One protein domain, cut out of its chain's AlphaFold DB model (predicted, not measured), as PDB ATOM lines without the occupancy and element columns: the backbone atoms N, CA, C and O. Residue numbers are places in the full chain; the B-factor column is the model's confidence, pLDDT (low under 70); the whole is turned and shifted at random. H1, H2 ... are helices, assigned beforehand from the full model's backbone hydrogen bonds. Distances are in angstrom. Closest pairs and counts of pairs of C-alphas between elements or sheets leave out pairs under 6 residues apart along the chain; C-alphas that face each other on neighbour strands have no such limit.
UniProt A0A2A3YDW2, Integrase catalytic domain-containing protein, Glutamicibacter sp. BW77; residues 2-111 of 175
ATOM      1  N   ALA A   2      24.358  30.634  83.067       81.50
ATOM      2  CA  ALA A   2      23.298  31.124  82.165       81.50
ATOM      3  C   ALA A   2      22.180  30.099  81.880       81.50
ATOM      4  O   ALA A   2      21.008  30.447  81.946       81.50
ATOM      5  N   LEU A   3      22.541  28.831  81.651       85.94
ATOM      6  CA  LEU A   3      21.579  27.741  81.435       85.94
ATOM      7  C   LEU A   3      20.639  27.528  82.632       85.94
ATOM      8  O   LEU A   3      19.448  27.306  82.458       85.94
ATOM      9  N   PHE A   4      21.175  27.622  83.852       88.19
ATOM     10  CA  PHE A   4      20.386  27.447  85.070       88.19
ATOM     11  C   PHE A   4      19.361  28.575  85.233       88.19
ATOM     12  O   PHE A   4      18.188  28.297  85.460       88.19
ATOM     13  N   LEU A   5      19.770  29.835  85.053       87.81
ATOM     14  CA  LEU A   5      18.852  30.979  85.124       87.81
ATOM     15  C   LEU A   5      17.748  30.874  84.066       87.81
ATOM     16  O   LEU A   5      16.574  31.035  84.385       87.81
ATOM     17  N   ALA A   6      18.111  30.488  82.843       87.88
ATOM     18  CA  ALA A   6      17.150  30.261  81.773       87.88
ATOM     19  C   ALA A   6      16.163  29.129  82.095       87.88
ATOM     20  O   ALA A   6      14.969  29.290  81.866       87.88
ATOM     21  N   SER A   7      16.620  28.037  82.724       88.31
ATOM     22  CA  SER A   7      15.733  26.956  83.193       88.31
ATOM     23  C   SER A   7      14.712  27.412  84.244       88.31
ATOM     24  O   SER A   7      13.698  26.755  84.445       88.31
ATOM     25  N   LYS A   8      14.969  28.545  84.910       88.88
ATOM     26  CA  LYS A   8      14.057  29.206  85.854       88.88
ATOM     27  C   LYS A   8      13.252  30.340  85.207       88.88
ATOM     28  O   LYS A   8      12.715  31.176  85.924       88.88
ATOM     29  N   GLY A   9      13.232  30.425  83.875       88.31
ATOM     30  CA  GLY A   9      12.538  31.489  83.144       88.31
ATOM     31  C   GLY A   9      13.222  32.859  83.231       88.31
ATOM     32  O   GLY A   9      12.627  33.873  82.885       88.31
ATOM     33  N   THR A  10      14.471  32.927  83.710       87.56
ATOM     34  CA  THR A  10      15.190  34.190  83.940       87.56
ATOM     35  C   THR A  10      16.229  34.439  82.850       87.56
ATOM     36  O   THR A  10      17.186  33.677  82.705       87.56
ATOM     37  N   MET A  11      16.081  35.539  82.105       87.69
ATOM     38  CA  MET A  11      17.056  35.944  81.087       87.69
ATOM     39  C   MET A  11      18.322  36.492  81.768       87.69
ATOM     40  O   MET A  11      18.249  37.516  82.453       87.69
ATOM     41  N   PRO A  12      19.501  35.868  81.584       85.31
ATOM     42  CA  PRO A  12      20.737  36.412  82.122       85.31
ATOM     43  C   PRO A  12      21.146  37.673  81.350       85.31
ATOM     44  O   PRO A  12      21.309  37.647  80.132       85.31
ATOM     45  N   ILE A  13      21.375  38.770  82.072       82.38
ATOM     46  CA  ILE A  13      21.900  40.022  81.517       82.38
ATOM     47  C   ILE A  13      23.230  40.321  82.206       82.38
ATOM     48  O   ILE A  13      23.304  40.395  83.431       82.38
ATOM     49  N   SER A  14      24.294  40.494  81.424       76.56
ATOM     50  CA  SER A  14      25.623  40.843  81.933       76.56
ATOM     51  C   SER A  14      25.945  42.316  81.699       76.56
ATOM     52  O   SER A  14      25.644  42.865  80.640       76.56
ATOM     53  N   GLY A  15      26.622  42.939  82.666       72.00
ATOM     54  CA  GLY A  15      27.179  44.282  82.509       72.00
ATOM     55  C   GLY A  15      28.326  44.340  81.491       72.00
ATOM     56  O   GLY A  15      28.923  43.327  81.124       72.00
ATOM     57  N   LEU A  16      28.655  45.554  81.046       70.38
ATOM     58  CA  LEU A  16      29.801  45.815  80.173       70.38
ATOM     59  C   LEU A  16      31.105  45.828  80.983       70.38
ATOM     60  O   LEU A  16      31.204  46.491  82.017       70.38
ATOM     61  N   ARG A  17      32.143  45.155  80.473       68.94
ATOM     62  CA  ARG A  17      33.488  45.196  81.070       68.94
ATOM     63  C   ARG A  17      33.998  46.643  81.122       68.94
ATOM     64  O   ARG A  17      33.937  47.352  80.122       68.94
ATOM     65  N   GLY A  18      34.493  47.069  82.285       65.31
ATOM     66  CA  GLY A  18      35.022  48.423  82.500       65.31
ATOM     67  C   GLY A  18      33.959  49.521  82.635       65.31
ATOM     68  O   GLY A  18      34.312  50.694  82.697       65.31
ATOM     69  N   ARG A  19      32.664  49.171  82.680       68.50
ATOM     70  CA  ARG A  19      31.563  50.121  82.898       68.50
ATOM     71  C   ARG A  19      30.626  49.602  83.997       68.50
ATOM     72  O   ARG A  19      29.594  49.013  83.677       68.50
ATOM     73  N   PRO A  20      30.944  49.830  85.284       64.31
ATOM     74  CA  PRO A  20      30.193  49.291  86.425       64.31
ATOM     75  C   PRO A  20      28.846  50.001  86.674       64.31
ATOM     76  O   PRO A  20      28.341  50.069  87.790       64.31
ATOM     77  N   THR A  21      28.210  50.555  85.640       69.12
ATOM     78  CA  THR A  21      26.970  51.326  85.802       69.12
ATOM     79  C   THR A  21      25.787  50.449  86.207       69.12
ATOM     80  O   THR A  21      24.906  50.909  86.930       69.12
ATOM     81  N   THR A  22      25.788  49.175  85.807       68.31
ATOM     82  CA  THR A  22      24.718  48.216  86.121       68.31
ATOM     83  C   THR A  22      24.777  47.682  87.553       68.31
ATOM     84  O   THR A  22      23.784  47.141  88.029       68.31
ATOM     85  N   GLN A  23      25.907  47.831  88.255       78.38
ATOM     86  CA  GLN A  23      26.131  47.246  89.590       78.38
ATOM     87  C   GLN A  23      26.042  48.266  90.732       78.38
ATOM     88  O   GLN A  23      25.891  47.888  91.891       78.38
ATOM     89  N   ARG A  24      26.006  49.564  90.411       81.12
ATOM     90  CA  ARG A  24      26.035  50.665  91.385       81.12
ATOM     91  C   ARG A  24      24.962  50.590  92.477       81.12
ATOM     92  O   ARG A  24      25.219  50.964  93.619       81.12
ATOM     93  N   LYS A  25      23.738  50.161  92.142       81.50
ATOM     94  CA  LYS A  25      22.653  50.031  93.136       81.50
ATOM     95  C   LYS A  25      23.000  48.976  94.190       81.50
ATOM     96  O   LYS A  25      22.846  49.237  95.379       81.50
ATOM     97  N   ASN A  26      23.519  47.835  93.741       83.44
ATOM     98  CA  ASN A  26      23.951  46.754  94.616       83.44
ATOM     99  C   ASN A  26      25.149  47.183  95.479       83.44
ATOM    100  O   ASN A  26      25.136  47.007  96.692       83.44
ATOM    101  N   GLU A  27      26.138  47.841  94.869       85.44
ATOM    102  CA  GLU A  27      27.315  48.371  95.573       85.44
ATOM    103  C   GLU A  27      26.934  49.328  96.716       85.44
ATOM    104  O   GLU A  27      27.427  49.188  97.834       85.44
ATOM    105  N   ARG A  28      26.012  50.270  96.470       83.81
ATOM    106  CA  ARG A  28      25.542  51.211  97.503       83.81
ATOM    107  C   ARG A  28      24.806  50.515  98.646       83.81
ATOM    108  O   ARG A  28      25.031  50.865  99.798       83.81
ATOM    109  N   SER A  29      23.950  49.535  98.342       84.81
ATOM    110  CA  SER A  29      23.243  48.762  99.374       84.81
ATOM    111  C   SER A  29      24.227  47.996 100.266       84.81
ATOM    112  O   SER A  29      24.145  48.074 101.493       84.81
ATOM    113  N   HIS A  30      25.229  47.347  99.665       88.50
ATOM    114  CA  HIS A  30      26.271  46.651 100.418       88.50
ATOM    115  C   HIS A  30      27.096  47.587 101.297       88.50
ATOM    116  O   HIS A  30      27.395  47.229 102.434       88.50
ATOM    117  N   GLN A  31      27.410  48.794 100.824       91.50
ATOM    118  CA  GLN A  31      28.130  49.777 101.632       91.50
ATOM    119  C   GLN A  31      27.355  50.149 102.907       91.50
ATOM    120  O   GLN A  31      27.942  50.248 103.984       91.50
ATOM    121  N   THR A  32      26.036  50.335 102.818       90.81
ATOM    122  CA  THR A  32      25.203  50.629 103.994       90.81
ATOM    123  C   THR A  32      25.165  49.454 104.971       90.81
ATOM    124  O   THR A  32      25.285  49.666 106.177       90.81
ATOM    125  N   MET A  33      25.048  48.220 104.470       93.62
ATOM    126  CA  MET A  33      25.092  47.017 105.306       93.62
ATOM    127  C   MET A  33      26.449  46.854 106.003       93.62
ATOM    128  O   MET A  33      26.490  46.568 107.195       93.62
ATOM    129  N   GLN A  34      27.558  47.086 105.296       94.62
ATOM    130  CA  GLN A  34      28.907  47.020 105.868       94.62
ATOM    131  C   GLN A  34      29.073  48.008 107.024       94.62
ATOM    132  O   GLN A  34      29.460  47.594 108.109       94.62
ATOM    133  N   ARG A  35      28.663  49.272 106.851       95.06
ATOM    134  CA  ARG A  35      28.694  50.276 107.932       95.06
ATOM    135  C   ARG A  35      27.857  49.865 109.143       95.06
ATOM    136  O   ARG A  35      28.263  50.085 110.281       95.06
ATOM    137  N   PHE A  36      26.688  49.267 108.911       95.00
ATOM    138  CA  PHE A  36      25.863  48.729 109.993       95.00
ATOM    139  C   PHE A  36      26.602  47.619 110.752       95.00
ATOM    140  O   PHE A  36      26.619  47.625 111.982       95.00
ATOM    141  N   LEU A  37      27.246  46.691 110.045       96.31
ATOM    142  CA  LEU A  37      28.015  45.613 110.666       96.31
ATOM    143  C   LEU A  37      29.247  46.139 111.414       96.31
ATOM    144  O   LEU A  37      29.486  45.720 112.544       96.31
ATOM    145  N   GLU A  38      29.977  47.096 110.841       96.44
ATOM    146  CA  GLU A  38      31.123  47.765 111.474       96.44
ATOM    147  C   GLU A  38      30.734  48.446 112.791       96.44
ATOM    148  O   GLU A  38      31.450  48.329 113.786       96.44
ATOM    149  N   ALA A  39      29.574  49.110 112.828       96.69
ATOM    150  CA  ALA A  39      29.068  49.753 114.037       96.69
ATOM    151  C   ALA A  39      28.669  48.748 115.134       96.69
ATOM    152  O   ALA A  39      28.797  49.053 116.317       96.69
ATOM    153  N   ASN A  40      28.195  47.556 114.754       95.56
ATOM    154  CA  ASN A  40      27.713  46.536 115.694       95.56
ATOM    155  C   ASN A  40      28.781  45.497 116.088       95.56
ATOM    156  O   ASN A  40      28.560  44.767 117.047       95.56
ATOM    157  N   LYS A  41      29.922  45.435 115.383       95.25
ATOM    158  CA  LYS A  41      31.096  44.593 115.693       95.25
ATOM    159  C   LYS A  41      30.736  43.131 116.052       95.25
ATOM    160  O   LYS A  41      30.929  42.732 117.203       95.25
ATOM    161  N   PRO A  42      30.222  42.321 115.104       95.81
ATOM    162  CA  PRO A  42      29.953  40.901 115.350       95.81
ATOM    163  C   PRO A  42      31.211  40.171 115.828       95.81
ATOM    164  O   PRO A  42      32.288  40.382 115.274       95.81
ATOM    165  N   GLN A  43      31.064  39.307 116.834       96.06
ATOM    166  CA  GLN A  43      32.179  38.547 117.412       96.06
ATOM    167  C   GLN A  43      32.339  37.162 116.774       96.06
ATOM    168  O   GLN A  43      33.443  36.628 116.719       96.06
ATOM    169  N   ASP A  44      31.249  36.599 116.246       96.56
ATOM    170  CA  ASP A  44      31.242  35.303 115.576       96.56
ATOM    171  C   ASP A  44      30.269  35.260 114.379       96.56
ATOM    172  O   ASP A  44      29.581  36.230 114.037       96.56
ATOM    173  N   LEU A  45      30.221  34.106 113.703       97.19
ATOM    174  CA  LEU A  45      29.361  33.892 112.539       97.19
ATOM    175  C   LEU A  45      27.862  33.886 112.890       97.19
ATOM    176  O   LEU A  45      27.039  34.284 112.060       97.19
ATOM    177  N   ALA A  46      27.488  33.409 114.078       96.94
ATOM    178  CA  ALA A  46      26.091  33.346 114.495       96.94
ATOM    179  C   ALA A  46      25.541  34.759 114.726       96.94
ATOM    180  O   ALA A  46      24.450  35.091 114.252       96.94
ATOM    181  N   ASP A  47      26.328  35.612 115.366       96.31
ATOM    182  CA  ASP A  47      26.011  37.012 115.600       96.31
ATOM    183  C   ASP A  47      25.999  37.818 114.303       96.31
ATOM    184  O   ASP A  47      25.071  38.599 114.078       96.31
ATOM    185  N   LEU A  48      26.936  37.561 113.382       96.94
ATOM    186  CA  LEU A  48      26.904  38.150 112.042       96.94
ATOM    187  C   LEU A  48      25.590  37.826 111.311       96.94
ATOM    188  O   LEU A  48      24.952  38.721 110.755       96.94
ATOM    189  N   ARG A  49      25.141  36.564 111.337       96.88
ATOM    190  CA  ARG A  49      23.873  36.144 110.709       96.88
ATOM    191  C   ARG A  49      22.658  36.841 111.328       96.88
ATOM    192  O   ARG A  49      21.777  37.296 110.591       96.88
ATOM    193  N   LYS A  50      22.616  36.963 112.660       97.00
ATOM    194  CA  LYS A  50      21.551  37.697 113.370       97.00
ATOM    195  C   LYS A  50      21.537  39.172 112.971       97.00
ATOM    196  O   LYS A  50      20.475  39.716 112.675       97.00
ATOM    197  N   LEU A  51      22.705  39.812 112.911       97.12
ATOM    198  CA  LEU A  51      22.828  41.219 112.530       97.12
ATOM    199  C   LEU A  51      22.421  41.469 111.076       97.12
ATOM    200  O   LEU A  51      21.697  42.428 110.825       97.12
ATOM    201  N   ILE A  52      22.809  40.607 110.132       95.94
ATOM    202  CA  ILE A  52      22.365  40.711 108.729       95.94
ATOM    203  C   ILE A  52      20.838  40.598 108.637       95.94
ATOM    204  O   ILE A  52      20.198  41.396 107.955       95.94
ATOM    205  N   THR A  53      20.241  39.648 109.361       96.00
ATOM    206  CA  THR A  53      18.778  39.478 109.394       96.00
ATOM    207  C   THR A  53      18.095  40.734 109.936       96.00
ATOM    208  O   THR A  53      17.208  41.288 109.288       96.00
ATOM    209  N   ARG A  54      18.577  41.254 111.073       95.38
ATOM    210  CA  ARG A  54      18.084  42.498 111.680       95.38
ATOM    211  C   ARG A  54      18.235  43.700 110.745       95.38
ATOM    212  O   ARG A  54      17.345  44.545 110.690       95.38
ATOM    213  N   TYR A  55      19.349  43.786 110.019       94.62
ATOM    214  CA  TYR A  55      19.578  44.833 109.028       94.62
ATOM    215  C   TYR A  55      18.539  44.772 107.905       94.62
ATOM    216  O   TYR A  55      17.924  45.792 107.606       94.62
ATOM    217  N   HIS A  56      18.299  43.592 107.322       93.38
ATOM    218  CA  HIS A  56      17.295  43.426 106.267       93.38
ATOM    219  C   HIS A  56      15.885  43.765 106.748       93.38
ATOM    220  O   HIS A  56      15.158  44.462 106.045       93.38
ATOM    221  N   GLU A  57      15.500  43.320 107.946       93.94
ATOM    222  CA  GLU A  57      14.207  43.681 108.532       93.94
ATOM    223  C   GLU A  57      14.065  45.192 108.697       93.94
ATOM    224  O   GLU A  57      13.042  45.762 108.325       93.94
ATOM    225  N   HIS A  58      15.096  45.853 109.224       91.62
ATOM    226  CA  HIS A  58      15.071  47.296 109.390       91.62
ATOM    227  C   HIS A  58      15.005  48.007 108.036       91.62
ATOM    228  O   HIS A  58      14.085  48.777 107.808       91.62
ATOM    229  N   TYR A  59      15.912  47.702 107.108       90.38
ATOM    230  CA  TYR A  59      15.983  48.366 105.807       90.38
ATOM    231  C   TYR A  59      14.696  48.206 104.985       90.38
ATOM    232  O   TYR A  59      14.218  49.178 104.400       90.38
ATOM    233  N   ASN A  60      14.122  46.997 104.962       91.12
ATOM    234  CA  ASN A  60      12.948  46.690 104.146       91.12
ATOM    235  C   ASN A  60      11.630  47.142 104.780       91.12
ATOM    236  O   ASN A  60      10.691  47.428 104.037       91.12
ATOM    237  N   ARG A  61      11.542  47.186 106.120       90.50
ATOM    238  CA  ARG A  61      10.261  47.358 106.834       90.50
ATOM    239  C   ARG A  61      10.186  48.569 107.751       90.50
ATOM    240  O   ARG A  61       9.089  48.948 108.151       90.50
ATOM    241  N   ARG A  62      11.314  49.163 108.140       82.38
ATOM    242  CA  ARG A  62      11.357  50.254 109.119       82.38
ATOM    243  C   ARG A  62      11.974  51.498 108.496       82.38
ATOM    244  O   ARG A  62      13.125  51.497 108.081       82.38
ATOM    245  N   GLY A  63      11.211  52.581 108.521       71.62
ATOM    246  CA  GLY A  63      11.661  53.880 108.043       71.62
ATOM    247  C   GLY A  63      11.195  54.156 106.610       71.62
ATOM    248  O   GLY A  63      11.481  53.368 105.707       71.62
ATOM    249  N   PRO A  64      10.473  55.261 106.389       77.25
ATOM    250  CA  PRO A  64      10.127  55.706 105.050       77.25
ATOM    251  C   PRO A  64      11.392  56.147 104.295       77.25
ATOM    252  O   PRO A  64      12.205  56.917 104.810       77.25
ATOM    253  N   HIS A  65      11.593  55.649 103.071       85.19
ATOM    254  CA  HIS A  65      12.742  56.031 102.243       85.19
ATOM    255  C   HIS A  65      12.363  57.219 101.361       85.19
ATOM    256  O   HIS A  65      11.392  57.162 100.606       85.19
ATOM    257  N   GLN A  66      13.161  58.288 101.391       84.81
ATOM    258  CA  GLN A  66      12.902  59.499 100.597       84.81
ATOM    259  C   GLN A  66      12.817  59.207  99.093       84.81
ATOM    260  O   GLN A  66      11.955  59.735  98.400       84.81
ATOM    261  N   THR A  67      13.673  58.314  98.592       83.88
ATOM    262  CA  THR A  67      13.683  57.903  97.182       83.88
ATOM    263  C   THR A  67      12.479  57.051  96.779       83.88
ATOM    264  O   THR A  67      12.303  56.793  95.594       83.88
ATOM    265  N   LEU A  68      11.692  56.578  97.750       85.69
ATOM    266  CA  LEU A  68      10.496  55.758  97.557       85.69
ATOM    267  C   LEU A  68       9.231  56.516  97.988       85.69
ATOM    268  O   LEU A  68       8.282  55.901  98.461       85.69
ATOM    269  N   ASN A  69       9.220  57.850  97.882       86.94
ATOM    270  CA  ASN A  69       8.091  58.700  98.281       86.94
ATOM    271  C   ASN A  69       7.630  58.459  99.727       86.94
ATOM    272  O   ASN A  69       6.437  58.391 100.002       86.94
ATOM    273  N   GLN A  70       8.581  58.311 100.651       89.25
ATOM    274  CA  GLN A  70       8.303  57.991 102.052       89.25
ATOM    275  C   GLN A  70       7.612  56.626 102.262       89.25
ATOM    276  O   GLN A  70       6.993  56.392 103.295       89.25
ATOM    277  N   SER A  71       7.731  55.700 101.311       89.12
ATOM    278  CA  SER A  71       7.312  54.306 101.474       89.12
ATOM    279  C   SER A  71       8.480  53.424 101.925       89.12
ATOM    280  O   SER A  71       9.650  53.824 101.866       89.12
ATOM    281  N   THR A  72       8.180  52.207 102.377       92.00
ATOM    282  CA  THR A  72       9.206  51.190 102.639       92.00
ATOM    283  C   THR A  72       9.485  50.368 101.373       92.00
ATOM    284  O   THR A  72       8.619  50.271 100.494       92.00
ATOM    285  N   PRO A  73      10.678  49.755 101.238       91.19
ATOM    286  CA  PRO A  73      10.975  48.867 100.121       91.19
ATOM    287  C   PRO A  73       9.986  47.707 100.009       91.19
ATOM    288  O   PRO A  73       9.609  47.355  98.898       91.19
ATOM    289  N   GLU A  74       9.528  47.151 101.135       92.44
ATOM    290  CA  GLU A  74       8.540  46.067 101.142       92.44
ATOM    291  C   GLU A  74       7.183  46.515 100.587       92.44
ATOM    292  O   GLU A  74       6.652  45.855  99.698       92.44
ATOM    293  N   ILE A  75       6.653  47.656 101.041       92.00
ATOM    294  CA  ILE A  75       5.380  48.193 100.531       92.00
ATOM    295  C   ILE A  75       5.506  48.522  99.043       92.00
ATOM    296  O   ILE A  75       4.623  48.204  98.248       92.00
ATOM    297  N   THR A  76       6.620  49.143  98.654       91.50
ATOM    298  CA  THR A  76       6.879  49.491  97.254       91.50
ATOM    299  C   THR A  76       6.925  48.239  96.387       91.50
ATOM    300  O   THR A  76       6.290  48.209  95.341       91.50
ATOM    301  N   TRP A  77       7.626  47.195  96.837       91.00
ATOM    302  CA  TRP A  77       7.657  45.904  96.159       91.00
ATOM    303  C   TRP A  77       6.249  45.332  96.002       91.00
ATOM    304  O   TRP A  77       5.836  45.082  94.884       91.00
ATOM    305  N   GLN A  78       5.477  45.226  97.086       91.75
ATOM    306  CA  GLN A  78       4.119  44.667  97.063       91.75
ATOM    307  C   GLN A  78       3.140  45.440  96.166       91.75
ATOM    308  O   GLN A  78       2.221  44.840  95.620       91.75
ATOM    309  N   THR A  79       3.326  46.754  96.025       91.56
ATOM    310  CA  THR A  79       2.432  47.621  95.237       91.56
ATOM    311  C   THR A  79       2.798  47.650  93.752       91.56
ATOM    312  O   THR A  79       1.959  47.986  92.918       91.56
ATOM    313  N   LEU A  80       4.050  47.344  93.401       90.00
ATOM    314  CA  LEU A  80       4.484  47.317  92.009       90.00
ATOM    315  C   LEU A  80       3.838  46.148  91.262       90.00
ATOM    316  O   LEU A  80       3.623  45.072  91.817       90.00
ATOM    317  N   ASP A  81       3.556  46.359  89.979       90.62
ATOM    318  CA  ASP A  81       3.132  45.271  89.107       90.62
ATOM    319  C   ASP A  81       4.298  44.297  88.892       90.62
ATOM    320  O   ASP A  81       5.437  44.707  88.629       90.62
ATOM    321  N   HIS A  82       4.022  43.004  89.037       83.94
ATOM    322  CA  HIS A  82       5.034  41.962  88.948       83.94
ATOM    323  C   HIS A  82       4.843  41.184  87.659       83.94
ATOM    324  O   HIS A  82       3.788  40.600  87.417       83.94
ATOM    325  N   SER A  83       5.909  41.084  86.869       81.00
ATOM    326  CA  SER A  83       5.922  40.121  85.777       81.00
ATOM    327  C   SER A  83       5.808  38.709  86.367       81.00
ATOM    328  O   SER A  83       6.643  38.345  87.203       81.00
ATOM    329  N   PRO A  84       4.825  37.899  85.941       78.75
ATOM    330  CA  PRO A  84       4.697  36.531  86.418       78.75
ATOM    331  C   PRO A  84       5.918  35.703  86.011       78.75
ATOM    332  O   PRO A  84       6.649  36.053  85.078       78.75
ATOM    333  N   ALA A  85       6.139  34.594  86.719       74.56
ATOM    334  CA  ALA A  85       7.185  33.648  86.361       74.56
ATOM    335  C   ALA A  85       6.934  33.114  84.943       74.56
ATOM    336  O   ALA A  85       5.862  32.586  84.650       74.56
ATOM    337  N   ILE A  86       7.921  33.281  84.066       77.81
ATOM    338  CA  ILE A  86       7.862  32.822  82.678       77.81
ATOM    339  C   ILE A  86       8.295  31.353  82.642       77.81
ATOM    340  O   ILE A  86       9.108  30.910  83.459       77.81
ATOM    341  N   GLU A  87       7.774  30.599  81.677       84.50
ATOM    342  CA  GLU A  87       8.290  29.272  81.348       84.50
ATOM    343  C   GLU A  87       9.814  29.293  81.094       84.50
ATOM    344  O   GLU A  87      10.388  30.337  80.756       84.50
ATOM    345  N   PRO A  88      10.506  28.149  81.257       88.75
ATOM    346  CA  PRO A  88      11.930  28.046  80.973       88.75
ATOM    347  C   PRO A  88      12.303  28.646  79.610       88.75
ATOM    348  O   PRO A  88      11.751  28.284  78.572       88.75
ATOM    349  N   ILE A  89      13.283  29.550  79.600       88.19
ATOM    350  CA  ILE A  89      13.759  30.176  78.366       88.19
ATOM    351  C   ILE A  89      14.539  29.131  77.573       88.19
ATOM    352  O   ILE A  89      15.575  28.632  78.019       88.19
ATOM    353  N   HIS A  90      14.050  28.827  76.373       89.75
ATOM    354  CA  HIS A  90      14.678  27.846  75.502       89.75
ATOM    355  C   HIS A  90      16.081  28.289  75.054       89.75
ATOM    356  O   HIS A  90      16.348  29.475  74.833       89.75
ATOM    357  N   LEU A  91      16.992  27.328  74.867       88.56
ATOM    358  CA  LEU A  91      18.394  27.608  74.537       88.56
ATOM    359  C   LEU A  91      18.554  28.403  73.232       88.56
ATOM    360  O   LEU A  91      19.416  29.277  73.150       88.56
ATOM    361  N   SER A  92      17.700  28.144  72.241       90.81
ATOM    362  CA  SER A  92      17.696  28.876  70.968       90.81
ATOM    363  C   SER A  92      17.491  30.381  71.164       90.81
ATOM    364  O   SER A  92      18.141  31.182  70.496       90.81
ATOM    365  N   VAL A  93      16.660  30.779  72.132       90.56
ATOM    366  CA  VAL A  93      16.414  32.190  72.466       90.56
ATOM    367  C   VAL A  93      17.669  32.823  73.067       90.56
ATOM    368  O   VAL A  93      18.047  33.932  72.687       90.56
ATOM    369  N   LEU A  94      18.367  32.112  73.960       87.00
ATOM    370  CA  LEU A  94      19.629  32.593  74.534       87.00
ATOM    371  C   LEU A  94      20.712  32.752  73.461       87.00
ATOM    372  O   LEU A  94      21.432  33.750  73.456       87.00
ATOM    373  N   GLN A  95      20.825  31.780  72.552       88.94
ATOM    374  CA  GLN A  95      21.782  31.814  71.445       88.94
ATOM    375  C   GLN A  95      21.495  32.981  70.500       88.94
ATOM    376  O   GLN A  95      22.411  33.736  70.171       88.94
ATOM    377  N   ALA A  96      20.227  33.185  70.129       89.12
ATOM    378  CA  ALA A  96      19.806  34.320  69.316       89.12
ATOM    379  C   ALA A  96      20.157  35.652  69.995       89.12
ATOM    380  O   ALA A  96      20.745  36.534  69.368       89.12
ATOM    381  N   LYS A  97      19.894  35.774  71.304       88.00
ATOM    382  CA  LYS A  97      20.231  36.979  72.071       88.00
ATOM    383  C   LYS A  97      21.741  37.225  72.137       88.00
ATOM    384  O   LYS A  97      22.194  38.356  71.974       88.00
ATOM    385  N   ALA A  98      22.540  36.178  72.338       86.25
ATOM    386  CA  ALA A  98      23.998  36.280  72.336       86.25
ATOM    387  C   ALA A  98      24.544  36.721  70.965       86.25
ATOM    388  O   ALA A  98      25.418  37.591  70.902       86.25
ATOM    389  N   ALA A  99      24.000  36.172  69.874       86.69
ATOM    390  CA  ALA A  99      24.354  36.562  68.513       86.69
ATOM    391  C   ALA A  99      24.002  38.032  68.229       86.69
ATOM    392  O   ALA A  99      24.816  38.762  67.660       86.69
ATOM    393  N   GLU A 100      22.840  38.500  68.692       88.19
ATOM    394  CA  GLU A 100      22.424  39.903  68.602       88.19
ATOM    395  C   GLU A 100      23.414  40.836  69.322       88.19
ATOM    396  O   GLU A 100      23.885  41.817  68.742       88.19
ATOM    397  N   TYR A 101      23.797  40.514  70.565       83.94
ATOM    398  CA  TYR A 101      24.790  41.299  71.308       83.94
ATOM    399  C   TYR A 101      26.140  41.356  70.591       83.94
ATOM    400  O   TYR A 101      26.759  42.422  70.532       83.94
ATOM    401  N   LEU A 102      26.594  40.231  70.036       82.75
ATOM    402  CA  LEU A 102      27.848  40.158  69.293       82.75
ATOM    403  C   LEU A 102      27.783  40.997  68.012       82.75
ATOM    404  O   LEU A 102      28.684  41.802  67.779       82.75
ATOM    405  N   ARG A 103      26.696  40.891  67.239       81.81
ATOM    406  CA  ARG A 103      26.454  41.713  66.044       81.81
ATOM    407  C   ARG A 103      26.456  43.200  66.384       81.81
ATOM    408  O   ARG A 103      27.179  43.966  65.757       81.81
ATOM    409  N   ASN A 104      25.716  43.607  67.413       81.88
ATOM    410  CA  ASN A 104      25.658  45.002  67.851       81.88
ATOM    411  C   ASN A 104      27.018  45.511  68.340       81.88
ATOM    412  O   ASN A 104      27.360  46.672  68.121       81.88
ATOM    413  N   ARG A 105      27.819  44.654  68.982       76.31
ATOM    414  CA  ARG A 105      29.192  44.991  69.372       76.31
ATOM    415  C   ARG A 105      30.085  45.201  68.152       76.31
ATOM    416  O   ARG A 105      30.814  46.186  68.130       76.31
ATOM    417  N   ILE A 106      30.014  44.312  67.158       72.75
ATOM    418  CA  ILE A 106      30.763  44.440  65.901       72.75
ATOM    419  C   ILE A 106      30.367  45.731  65.190       72.75
ATOM    420  O   ILE A 106      31.248  46.519  64.884       72.75
ATOM    421  N   LEU A 107      29.068  45.991  65.016       72.50
ATOM    422  CA  LEU A 107      28.575  47.203  64.356       72.50
ATOM    423  C   LEU A 107      29.002  48.479  65.084       72.50
ATOM    424  O   LEU A 107      29.413  49.442  64.449       72.50
ATOM    425  N   LYS A 108      28.963  48.495  66.422       66.00
ATOM    426  CA  LYS A 108      29.487  49.627  67.201       66.00
ATOM    427  C   LYS A 108      30.987  49.807  66.995       66.00
ATOM    428  O   LYS A 108      31.440  50.936  66.884       66.00
ATOM    429  N   HIS A 109      31.751  48.719  66.935       60.09
ATOM    430  CA  HIS A 109      33.195  48.781  66.727       60.09
ATOM    431  C   HIS A 109      33.573  49.143  65.279       60.09
ATOM    432  O   HIS A 109      34.570  49.825  65.071       60.09
ATOM    433  N   SER A 110      32.780  48.738  64.283       57.16
ATOM    434  CA  SER A 110      32.979  49.105  62.878       57.16
ATOM    435  C   SER A 110      32.545  50.546  62.600       57.16
ATOM    436  O   SER A 110      33.255  51.268  61.909       57.16
ATOM    437  N   ALA A 111      31.440  51.004  63.201       54.31
ATOM    438  CA  ALA A 111      30.991  52.400  63.137       54.31
ATOM    439  C   ALA A 111      31.945  53.369  63.860       54.31
ATOM    440  O   ALA A 111      31.968  54.559  63.563       54.31
TER     441      ALA A 111
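This is residues 2 to 111 of the 175 residues of the protein "Integrase catalytic domain-containing protein" of Glutamicibacter sp. BW77 (UniProt A0A2A3YDW2). Look for an open frame of helices with a hollow middle: H5, the longest helix, and the short H1 make one end, H2, H3 and H4 make the other, and two long strings of chain, residues 8 to 23 and 80 to 90, bridge the space between. At the far end H2 and H3 cross at a steep tilt and H4 joins the last residues of H3, while residues 98 to 111 of H5 stick out free. The printed part has 110 residues with five named helices, H1 to H5 in that order, and no named strand; the class is all helix. The whole is only just loose, close to extended, with a radius of gyration of the C-alphas of 19.6 A, and it is elongated, spanning 51 by 32 by 32 A.

Start with H5, residues 91 to 111: find C-alpha 91 at (18.394, 27.608, 74.537), and from there the helix runs 30.1 A to C-alpha 111 at (30.991, 52.400, 63.137). H1, residues 2 to 7, begins at C-alpha 2, (23.298, 31.124, 82.165). Next look for H2, residues 24 to 40, 24.7 A long, and H3, residues 45 to 61, 24.1 A long. H4 is the short helix of residues 73 to 79, 9.9 A from first to last C-alpha.

Beginning at H5, you find that its residues 91 to 94 alone touch H1, and only just, with 3 pairs of C-alphas within 8 A. The closest C-alphas are those of Leu 3 and Leu 91, 7.6 A apart; the two helices run opposite ways at a steep tilt of 39 degrees. H5 is apart from H2, H3 and H4. At the other end, residues 33 to 40 of H2 touch residues 48 to 55 of H3, with the closest C-alphas, those of Met 33 and Tyr 55, 7.0 A apart. These helices run opposite ways at a steep tilt of 57 degrees. Residues 59 to 61 of H3 touch H4, with the closest C-alphas, those of Asn 60 and Pro 73, 5.0 A apart; the two run the same way at a steep tilt of 48 degrees. Helix packing is mostly crossed: no touching pair is at a shallow tilt. In H1, H2, H3, H4 and H5 every O i to N i+4 pair is within hydrogen-bond range.

The C-alphas farthest apart are those of Gln 43 and Ala 111, 56.0 A. The printed part has no cut. The link from H2 to H3 is tight; those from H1 to H2, H3 to H4 and H4 to H5 are long. Mean pLDDT of the printed part is 85.8; look for values under 70 at residues 17 to 22 and 108 to 111.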